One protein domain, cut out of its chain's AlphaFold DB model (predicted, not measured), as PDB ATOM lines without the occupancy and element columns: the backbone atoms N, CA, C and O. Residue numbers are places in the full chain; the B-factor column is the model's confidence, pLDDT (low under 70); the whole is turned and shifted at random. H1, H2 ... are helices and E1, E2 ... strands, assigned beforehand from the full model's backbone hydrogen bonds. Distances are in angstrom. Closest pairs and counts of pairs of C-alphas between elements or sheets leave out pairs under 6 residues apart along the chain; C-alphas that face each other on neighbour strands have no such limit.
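This is residues 2 to 71 of the 133 residues of an uncharacterized protein of Microbacterium sp. CSI-V (UniProt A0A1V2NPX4). A small antiparallel sheet is covered on one face by helix H2, making two layers; helix H1 lies away from H2, at one end of the longest axis. The 70 printed residues include two named helices and three named strands, in order H1, E1, E2, E3, H2. The sheet E1 E2 E3 is a meander, each strand the antiparallel neighbour of the one before. The class is mixed; the whole is compact, radius of gyration of the C-alphas 11.5 A, spans 35 by 24 by 20 A.

Inner strand E2, residues 34 to 39, forms hairpins with E1, residues 24 to 28 (N 27 to O 36, 2.8 A), and E3, residues 45 to 49 (N 35 to O 48, 2.8 A), both within hydrogen-bond range. H2, residues 58 to 70, is on the sheet, height over the sheet 8.6 A; its closest C-alphas to E2 are Ala 60 and Val 37, 6.1 A. H1, residues 2 to 12, is not on it. In both helices every O i to N i+4 pair is within range.

H1 begins at C-alpha 2 (-93.465, -86.584, -131.897), spanning 15.6 A; E1 spans 13.3 A, E2 16.6 A, E3 13.4 A; H2, 18.4 A, ends at C-alpha 70 (-76.637, -72.110, -138.341).

The farthest C-alphas, Arg 2 and Asp 51, are 35.8 A apart. The printed part has no cut; the H1 to E1 link is long. pLDDT is under 70 at residues 2 to 7, 30 to 33, 43 to 44 and 49 to 57.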
ATOM      1  N   ARG A   2     -93.577 -86.739-130.426       60.38
ATOM      2  CA  ARG A   2     -93.465 -86.584-131.897       60.38
ATOM      3  C   ARG A   2     -92.193 -85.864-132.378       60.38
ATOM      4  O   ARG A   2     -91.672 -86.227-133.420       60.38
ATOM      5  N   GLU A   3     -91.680 -84.895-131.624       57.00
ATOM      6  CA  GLU A   3     -90.457 -84.154-131.991       57.00
ATOM      7  C   GLU A   3     -89.177 -84.992-131.859       57.00
ATOM      8  O   GLU A   3     -88.250 -84.804-132.634       57.00
ATOM      9  N   PHE A   4     -89.148 -85.964-130.938       57.62
ATOM     10  CA  PHE A   4     -87.992 -86.845-130.728       57.62
ATOM     11  C   PHE A   4     -87.783 -87.793-131.916       57.62
ATOM     12  O   PHE A   4     -86.680 -87.892-132.441       57.62
ATOM     13  N   PHE A   5     -88.868 -88.407-132.403       60.97
ATOM     14  CA  PHE A   5     -88.833 -89.234-133.613       60.97
ATOM     15  C   PHE A   5     -88.475 -88.421-134.859       60.97
ATOM     16  O   PHE A   5     -87.813 -88.931-135.756       60.97
ATOM     17  N   ARG A   6     -88.885 -87.148-134.900       66.81
ATOM     18  CA  ARG A   6     -88.564 -86.245-136.008       66.81
ATOM     19  C   ARG A   6     -87.080 -85.880-136.014       66.81
ATOM     20  O   ARG A   6     -86.466 -85.949-137.066       66.81
ATOM     21  N   ALA A   7     -86.493 -85.600-134.849       69.06
ATOM     22  CA  ALA A   7     -85.063 -85.323-134.719       69.06
ATOM     23  C   ALA A   7     -84.182 -86.540-135.068       69.06
ATOM     24  O   ALA A   7     -83.177 -86.384-135.758       69.06
ATOM     25  N   GLU A   8     -84.564 -87.754-134.652       71.25
ATOM     26  CA  GLU A   8     -83.861 -88.988-135.052       71.25
ATOM     27  C   GLU A   8     -83.966 -89.257-136.558       71.25
ATOM     28  O   GLU A   8     -82.991 -89.663-137.188       71.25
ATOM     29  N   GLU A   9     -85.135 -89.023-137.155       75.56
ATOM     30  CA  GLU A   9     -85.330 -89.192-138.594       75.56
ATOM     31  C   GLU A   9     -84.560 -88.139-139.402       75.56
ATOM     32  O   GLU A   9     -83.945 -88.479-140.414       75.56
ATOM     33  N   ASP A  10     -84.547 -86.889-138.932       76.31
ATOM     34  CA  ASP A  10     -83.781 -85.792-139.521       76.31
ATOM     35  C   ASP A  10     -82.273 -86.118-139.497       76.31
ATOM     36  O   ASP A  10     -81.609 -86.046-140.533       76.31
ATOM     37  N   ALA A  11     -81.757 -86.615-138.366       71.38
ATOM     38  CA  ALA A  11     -80.371 -87.070-138.241       71.38
ATOM     39  C   ALA A  11     -80.056 -88.285-139.134       71.38
ATOM     40  O   ALA A  11     -79.012 -88.321-139.783       71.38
ATOM     41  N   ARG A  12     -80.965 -89.269-139.220       75.19
ATOM     42  CA  ARG A  12     -80.801 -90.460-140.075       75.19
ATOM     43  C   ARG A  12     -80.731 -90.106-141.561       75.19
ATOM     44  O   ARG A  12     -80.045 -90.787-142.317       75.19
ATOM     45  N   LEU A  13     -81.477 -89.088-141.982       78.81
ATOM     46  CA  LEU A  13     -81.516 -88.611-143.366       78.81
ATOM     47  C   LEU A  13     -80.441 -87.558-143.662       78.81
ATOM     48  O   LEU A  13     -80.332 -87.130-144.808       78.81
ATOM     49  N   GLY A  14     -79.668 -87.139-142.654       79.62
ATOM     50  CA  GLY A  14     -78.671 -86.081-142.785       79.62
ATOM     51  C   GLY A  14     -79.277 -84.726-143.151       79.62
ATOM     52  O   GLY A  14     -78.586 -83.906-143.742       79.62
ATOM     53  N   ARG A  15     -80.560 -84.492-142.846       85.31
ATOM     54  CA  ARG A  15     -81.268 -83.252-143.193       85.31
ATOM     55  C   ARG A  15     -81.348 -82.317-141.995       85.31
ATOM     56  O   ARG A  15     -81.610 -82.744-140.873       85.31
ATOM     57  N   TRP A  16     -81.191 -81.027-142.248       85.81
ATOM     58  CA  TRP A  16     -81.409 -79.969-141.274       85.81
ATOM     59  C   TRP A  16     -82.771 -79.316-141.489       85.81
ATOM     60  O   TRP A  16     -83.156 -79.029-142.619       85.81
ATOM     61  N   ARG A  17     -83.520 -79.075-140.413       86.75
ATOM     62  CA  ARG A  17     -84.860 -78.479-140.481       86.75
ATOM     63  C   ARG A  17     -84.803 -77.021-140.047       86.75
ATOM     64  O   ARG A  17     -84.275 -76.725-138.977       86.75
ATOM     65  N   VAL A  18     -85.385 -76.131-140.850       85.62
ATOM     66  CA  VAL A  18     -85.349 -74.686-140.587       85.62
ATOM     67  C   VAL A  18     -86.159 -74.363-139.319       85.62
ATOM     68  O   VAL A  18     -87.361 -74.662-139.264       85.62
ATOM     69  N   PRO A  19     -85.561 -73.728-138.292       82.12
ATOM     70  CA  PRO A  19     -86.291 -73.301-137.103       82.12
ATOM     71  C   PRO A  19     -87.441 -72.349-137.457       82.12
ATOM     72  O   PRO A  19     -87.262 -71.384-138.192       82.12
ATOM     73  N   GLY A  20     -88.644 -72.618-136.940       80.31
ATOM     74  CA  GLY A  20     -89.840 -71.803-137.204       80.31
ATOM     75  C   GLY A  20     -90.555 -72.087-138.532       80.31
ATOM     76  O   GLY A  20     -91.686 -71.637-138.706       80.31
ATOM     77  N   SER A  21     -89.960 -72.894-139.413       81.00
ATOM     78  CA  SER A  21     -90.507 -73.257-140.725       81.00
ATOM     79  C   SER A  21     -90.397 -74.769-140.933       81.00
ATOM     80  O   SER A  21     -89.542 -75.235-141.686       81.00
ATOM     81  N   PRO A  22     -91.250 -75.570-140.266       74.94
ATOM     82  CA  PRO A  22     -91.048 -77.010-140.151       74.94
ATOM     83  C   PRO A  22     -91.111 -77.754-141.481       74.94
ATOM     84  O   PRO A  22     -90.650 -78.883-141.524       74.94
ATOM     85  N   ASN A  23     -91.656 -77.166-142.543       85.19
ATOM     86  CA  ASN A  23     -91.829 -77.840-143.832       85.19
ATOM     87  C   ASN A  23     -90.605 -77.641-144.736       85.19
ATOM     88  O   ASN A  23     -90.474 -78.317-145.747       85.19
ATOM     89  N   TRP A  24     -89.685 -76.751-144.351       84.25
ATOM     90  CA  TRP A  24     -88.446 -76.498-145.071       84.25
ATOM     91  C   TRP A  24     -87.307 -77.304-144.457       84.25
ATOM     92  O   TRP A  24     -87.013 -77.215-143.260       84.25
ATOM     93  N   THR A  25     -86.666 -78.102-145.302       87.56
ATOM     94  CA  THR A  25     -85.523 -78.938-144.944       87.56
ATOM     95  C   THR A  25     -84.360 -78.676-145.889       87.56
ATOM     96  O   THR A  25     -84.549 -78.358-147.060       87.56
ATOM     97  N   CYS A  26     -83.154 -78.793-145.361       86.62
ATOM     98  CA  CYS A  26     -81.896 -78.546-146.036       86.62
ATOM     99  C   CYS A  26     -81.075 -79.833-146.001       86.62
ATOM    100  O   CYS A  26     -80.847 -80.396-144.933       86.62
ATOM    101  N   TYR A  27     -80.636 -80.293-147.161       85.38
ATOM    102  CA  TYR A  27     -79.762 -81.444-147.319       85.38
ATOM    103  C   TYR A  27     -78.379 -80.915-147.704       85.38
ATOM    104  O   TYR A  27     -78.219 -80.452-148.839       85.38
ATOM    105  N   PRO A  28     -77.393 -80.924-146.790       77.81
ATOM    106  CA  PRO A  28     -76.014 -80.691-147.178       77.81
ATOM    107  C   PRO A  28     -75.614 -81.697-148.246       77.81
ATOM    108  O   PRO A  28     -75.920 -82.888-148.150       77.81
ATOM    109  N   THR A  29     -74.939 -81.210-149.275       73.12
ATOM    110  CA  THR A  29     -74.307 -82.090-150.253       73.12
ATOM    111  C   THR A  29     -72.893 -82.447-149.790       73.12
ATOM    112  O   THR A  29     -72.377 -81.877-148.831       73.12
ATOM    113  N   GLU A  30     -72.231 -83.379-150.478       65.94
ATOM    114  CA  GLU A  30     -70.797 -83.627-150.255       65.94
ATOM    115  C   GLU A  30     -69.942 -82.380-150.555       65.94
ATOM    116  O   GLU A  30     -68.817 -82.261-150.072       65.94
ATOM    117  N   ASN A  31     -70.481 -81.436-151.336       60.00
ATOM    118  CA  ASN A  31     -69.917 -80.111-151.512       60.00
ATOM    119  C   ASN A  31     -70.429 -79.200-150.392       60.00
ATOM    120  O   ASN A  31     -71.594 -78.810-150.363       60.00
ATOM    121  N   THR A  32     -69.533 -78.848-149.480       61.62
ATOM    122  CA  THR A  32     -69.861 -78.142-148.237       61.62
ATOM    123  C   THR A  32     -70.446 -76.733-148.503       61.62
ATOM    124  O   THR A  32     -71.276 -76.215-147.762       61.62
ATOM    125  N   TYR A  33     -70.166 -76.166-149.683       65.75
ATOM    126  CA  TYR A  33     -70.707 -74.878-150.145       65.75
ATOM    127  C   TYR A  33     -72.073 -74.961-150.828       65.75
ATOM    128  O   TYR A  33     -72.553 -73.950-151.340       65.75
ATOM    129  N   GLU A  34     -72.685 -76.141-150.894       73.94
ATOM    130  CA  GLU A  34     -73.935 -76.381-151.603       73.94
ATOM    131  C   GLU A  34     -74.933 -77.137-150.722       73.94
ATOM    132  O   GLU A  34     -74.647 -78.204-150.172       73.94
ATOM    133  N   VAL A  35     -76.139 -76.582-150.626       81.31
ATOM    134  CA  VAL A  35     -77.253 -77.144-149.872       81.31
ATOM    135  C   VAL A  35     -78.461 -77.305-150.782       81.31
ATOM    136  O   VAL A  35     -78.857 -76.387-151.502       81.31
ATOM    137  N   VAL A  36     -79.078 -78.480-150.743       85.94
ATOM    138  CA  VAL A  36     -80.354 -78.715-151.416       85.94
ATOM    139  C   VAL A  36     -81.471 -78.380-150.443       85.94
ATOM    140  O   VAL A  36     -81.610 -79.007-149.398       85.94
ATOM    141  N   VAL A  37     -82.281 -77.389-150.782       86.50
ATOM    142  CA  VAL A  37     -83.465 -77.015-150.013       86.50
ATOM    143  C   VAL A  37     -84.672 -77.744-150.582       86.50
ATOM    144  O   VAL A  37     -84.873 -77.759-151.795       86.50
ATOM    145  N   PHE A  38     -85.481 -78.325-149.704       86.69
ATOM    146  CA  PHE A  38     -86.672 -79.094-150.035       86.69
ATOM    147  C   PHE A  38     -87.844 -78.659-149.152       86.69
ATOM    148  O   PHE A  38     -87.702 -78.562-147.928       86.69
ATOM    149  N   ASN A  39     -89.000 -78.429-149.768       85.12
ATOM    150  CA  ASN A  39     -90.265 -78.261-149.062       85.12
ATOM    151  C   ASN A  39     -90.965 -79.627-148.961       85.12
ATOM    152  O   ASN A  39     -91.106 -80.319-149.958       85.12
ATOM    153  N   GLU A  40     -91.393 -80.040-147.773       78.06
ATOM    154  CA  GLU A  40     -92.082 -81.322-147.566       78.06
ATOM    155  C   GLU A  40     -93.560 -81.300-148.010       78.06
ATOM    156  O   GLU A  40     -94.115 -82.362-148.297       78.06
ATOM    157  N   ASP A  41     -94.191 -80.124-148.097       80.00
ATOM    158  CA  ASP A  41     -95.611 -79.985-148.467       80.00
ATOM    159  C   ASP A  41     -95.831 -79.867-149.979       80.00
ATOM    160  O   ASP A  41     -96.912 -80.165-150.492       80.00
ATOM    161  N   GLU A  42     -94.810 -79.425-150.705       73.44
ATOM    162  CA  GLU A  42     -94.861 -79.211-152.145       73.44
ATOM    163  C   GLU A  42     -93.653 -79.889-152.797       73.44
ATOM    164  O   GLU A  42     -92.599 -79.936-152.179       73.44
ATOM    165  N   PRO A  43     -93.725 -80.373-154.052       68.44
ATOM    166  CA  PRO A  43     -92.581 -80.963-154.762       68.44
ATOM    167  C   PRO A  43     -91.576 -79.886-155.218       68.44
ATOM    168  O   PRO A  43     -91.166 -79.820-156.375       68.44
ATOM    169  N   GLN A  44     -91.231 -78.994-154.301       67.94
ATOM    170  CA  GLN A  44     -90.432 -77.803-154.467       67.94
ATOM    171  C   GLN A  44     -89.038 -78.078-153.909       67.94
ATOM    172  O   GLN A  44     -88.875 -78.328-152.713       67.94
ATOM    173  N   TYR A  45     -88.032 -78.024-154.777       75.06
ATOM    174  CA  TYR A  45     -86.639 -78.172-154.382       75.06
ATOM    175  C   TYR A  45     -85.731 -77.261-155.200       75.06
ATOM    176  O   TYR A  45     -86.026 -76.941-156.351       75.06
ATOM    177  N   GLY A  46     -84.617 -76.854-154.606       75.56
ATOM    178  CA  GLY A  46     -83.594 -76.065-155.280       75.56
ATOM    179  C   GLY A  46     -82.227 -76.321-154.668       75.56
ATOM    180  O   GLY A  46     -82.126 -76.578-153.470       75.56
ATOM    181  N   SER A  47     -81.184 -76.268-155.493       74.00
ATOM    182  CA  SER A  47     -79.807 -76.252-155.001       74.00
ATOM    183  C   SER A  47     -79.359 -74.806-154.810       74.00
ATOM    184  O   SER A  47     -79.514 -73.976-155.711       74.00
ATOM    185  N   PHE A  48     -78.833 -74.509-153.627       74.44
ATOM    186  CA  PHE A  48     -78.367 -73.192-153.226       74.44
ATOM    187  C   PHE A  48     -76.905 -73.289-152.843       74.44
ATOM    188  O   PHE A  48     -76.501 -74.155-152.068       74.44
ATOM    189  N   ARG A  49     -76.112 -72.374-153.386       68.00
ATOM    190  CA  ARG A  49     -74.699 -72.272-153.075       68.00
ATOM    191  C   ARG A  49     -74.449 -71.076-152.175       68.00
ATOM    192  O   ARG A  49     -75.077 -70.036-152.356       68.00
ATOM    193  N   LEU A  50     -73.516 -71.211-151.237       62.38
ATOM    194  CA  LEU A  50     -73.100 -70.102-150.374       62.38
ATOM    195  C   LEU A  50     -72.604 -68.912-151.219       62.38
ATOM    196  O   LEU A  50     -72.871 -67.759-150.892       62.38
ATOM    197  N   ASP A  51     -71.931 -69.217-152.334       54.72
ATOM    198  CA  ASP A  51     -71.318 -68.277-153.274       54.72
ATOM    199  C   ASP A  51     -72.225 -67.791-154.410       54.72
ATOM    200  O   ASP A  51     -71.881 -66.852-155.133       54.72
ATOM    201  N   ARG A  52     -73.373 -68.439-154.612       52.81
ATOM    202  CA  ARG A  52     -74.316 -68.096-155.675       52.81
ATOM    203  C   ARG A  52     -75.724 -68.144-155.124       52.81
ATOM    204  O   ARG A  52     -76.239 -69.218-154.825       52.81
ATOM    205  N   GLY A  53     -76.368 -66.977-155.076       50.75
ATOM    206  CA  GLY A  53     -77.806 -66.901-154.850       50.75
ATOM    207  C   GLY A  53     -78.520 -67.868-155.796       50.75
ATOM    208  O   GLY A  53     -78.387 -67.753-157.014       50.75
ATOM    209  N   GLY A  54     -79.211 -68.856-155.227       49.03
ATOM    210  CA  GLY A  54     -79.989 -69.821-155.996       49.03
ATOM    211  C   GLY A  54     -81.178 -69.159-156.685       49.03
ATOM    212  O   GLY A  54     -81.646 -68.088-156.280       49.03
ATOM    213  N   ASP A  55     -81.637 -69.798-157.754       53.84
ATOM    214  CA  ASP A  55     -82.623 -69.244-158.670       53.84
ATOM    215  C   ASP A  55     -83.986 -68.969-157.999       53.84
ATOM    216  O   ASP A  55     -84.499 -69.759-157.207       53.84
ATOM    217  N   THR A  56     -84.535 -67.800-158.347       55.34
ATOM    218  CA  THR A  56     -85.935 -67.320-158.321       55.34
ATOM    219  C   THR A  56     -86.860 -67.498-157.095       55.34
ATOM    220  O   THR A  56     -87.951 -66.926-157.123       55.34
ATOM    221  N   TRP A  57     -86.529 -68.255-156.039       68.56
ATOM    222  CA  TRP A  57     -87.515 -68.652-155.010       68.56
ATOM    223  C   TRP A  57     -87.187 -68.090-153.612       68.56
ATOM    224  O   TRP A  57     -86.325 -68.627-152.913       68.56
ATOM    225  N   PRO A  58     -87.882 -67.027-153.154       70.25
ATOM    226  CA  PRO A  58     -87.490 -66.270-151.960       70.25
ATOM    227  C   PRO A  58     -87.535 -67.083-150.658       70.25
ATOM    228  O   PRO A  58     -86.690 -66.885-149.791       70.25
ATOM    229  N   TYR A  59     -88.468 -68.030-150.523       76.81
ATOM    230  CA  TYR A  59     -88.571 -68.869-149.321       76.81
ATOM    231  C   TYR A  59     -87.488 -69.950-149.256       76.81
ATOM    232  O   TYR A  59     -86.924 -70.194-148.192       76.81
ATOM    233  N   ALA A  60     -87.150 -70.551-150.399       77.12
ATOM    234  CA  ALA A  60     -86.070 -71.527-150.482       77.12
ATOM    235  C   ALA A  60     -84.705 -70.862-150.242       77.12
ATOM    236  O   ALA A  60     -83.863 -71.407-149.531       77.12
ATOM    237  N   ARG A  61     -84.531 -69.628-150.733       76.75
ATOM    238  CA  ARG A  61     -83.367 -68.795-150.421       76.75
ATOM    239  C   ARG A  61     -83.250 -68.500-148.923       76.75
ATOM    240  O   ARG A  61     -82.183 -68.716-148.364       76.75
ATOM    241  N   ALA A  62     -84.331 -68.072-148.270       81.00
ATOM    242  CA  ALA A  62     -84.319 -67.800-146.831       81.00
ATOM    243  C   ALA A  62     -83.988 -69.054-145.996       81.00
ATOM    244  O   ALA A  62     -83.286 -68.967-144.993       81.00
ATOM    245  N   ALA A  63     -84.460 -70.230-146.421       84.12
ATOM    246  CA  ALA A  63     -84.109 -71.504-145.795       84.12
ATOM    247  C   ALA A  63     -82.617 -71.853-145.961       84.12
ATOM    248  O   ALA A  63     -81.987 -72.286-144.999       84.12
ATOM    249  N   ALA A  64     -82.043 -71.627-147.150       80.94
ATOM    250  CA  ALA A  64     -80.610 -71.804-147.386       80.94
ATOM    251  C   ALA A  64     -79.766 -70.829-146.547       80.94
ATOM    252  O   ALA A  64     -78.797 -71.243-145.921       80.94
ATOM    253  N   GLU A  65     -80.154 -69.553-146.486       78.31
ATOM    254  CA  GLU A  65     -79.490 -68.538-145.654       78.31
ATOM    255  C   GLU A  65     -79.518 -68.941-144.171       78.31
ATOM    256  O   GLU A  65     -78.475 -68.958-143.522       78.31
ATOM    257  N   ALA A  66     -80.669 -69.394-143.660       84.31
ATOM    258  CA  ALA A  66     -80.782 -69.898-142.292       84.31
ATOM    259  C   ALA A  66     -79.895 -71.130-142.035       84.31
ATOM    260  O   ALA A  66     -79.353 -71.279-140.938       84.31
ATOM    261  N   TYR A  67     -79.740 -72.013-143.029       82.44
ATOM    262  CA  TYR A  67     -78.832 -73.155-142.935       82.44
ATOM    263  C   TYR A  67     -77.376 -72.698-142.807       82.44
ATOM    264  O   TYR A  67     -76.677 -73.175-141.915       82.44
ATOM    265  N   PHE A  68     -76.931 -71.762-143.646       78.12
ATOM    266  CA  PHE A  68     -75.562 -71.243-143.606       78.12
ATOM    267  C   PHE A  68     -75.268 -70.417-142.344       78.12
ATOM    268  O   PHE A  68     -74.167 -70.509-141.807       78.12
ATOM    269  N   ASP A  69     -76.245 -69.679-141.812       80.50
ATOM    270  CA  ASP A  69     -76.106 -68.979-140.526       80.50
ATOM    271  C   ASP A  69     -75.964 -69.958-139.347       80.50
ATOM    272  O   ASP A  69     -75.200 -69.713-138.410       80.50
ATOM    273  N   ALA A  70     -76.697 -71.077-139.377       80.94
ATOM    274  CA  ALA A  70     -76.637 -72.110-138.341       80.94
ATOM    275  C   ALA A  70     -75.387 -73.001-138.444       80.94
ATOM    276  O   ALA A  70     -74.954 -73.571-137.440       80.94
ATOM    277  N   HIS A  71     -74.808 -73.107-139.641       77.06
ATOM    278  CA  HIS A  71     -73.606 -73.884-139.928       77.06
ATOM    279  C   HIS A  71     -72.578 -72.975-140.603       77.06
ATOM    280  O   HIS A  71     -72.373 -73.086-141.814       77.06
TER     281      HIS A  71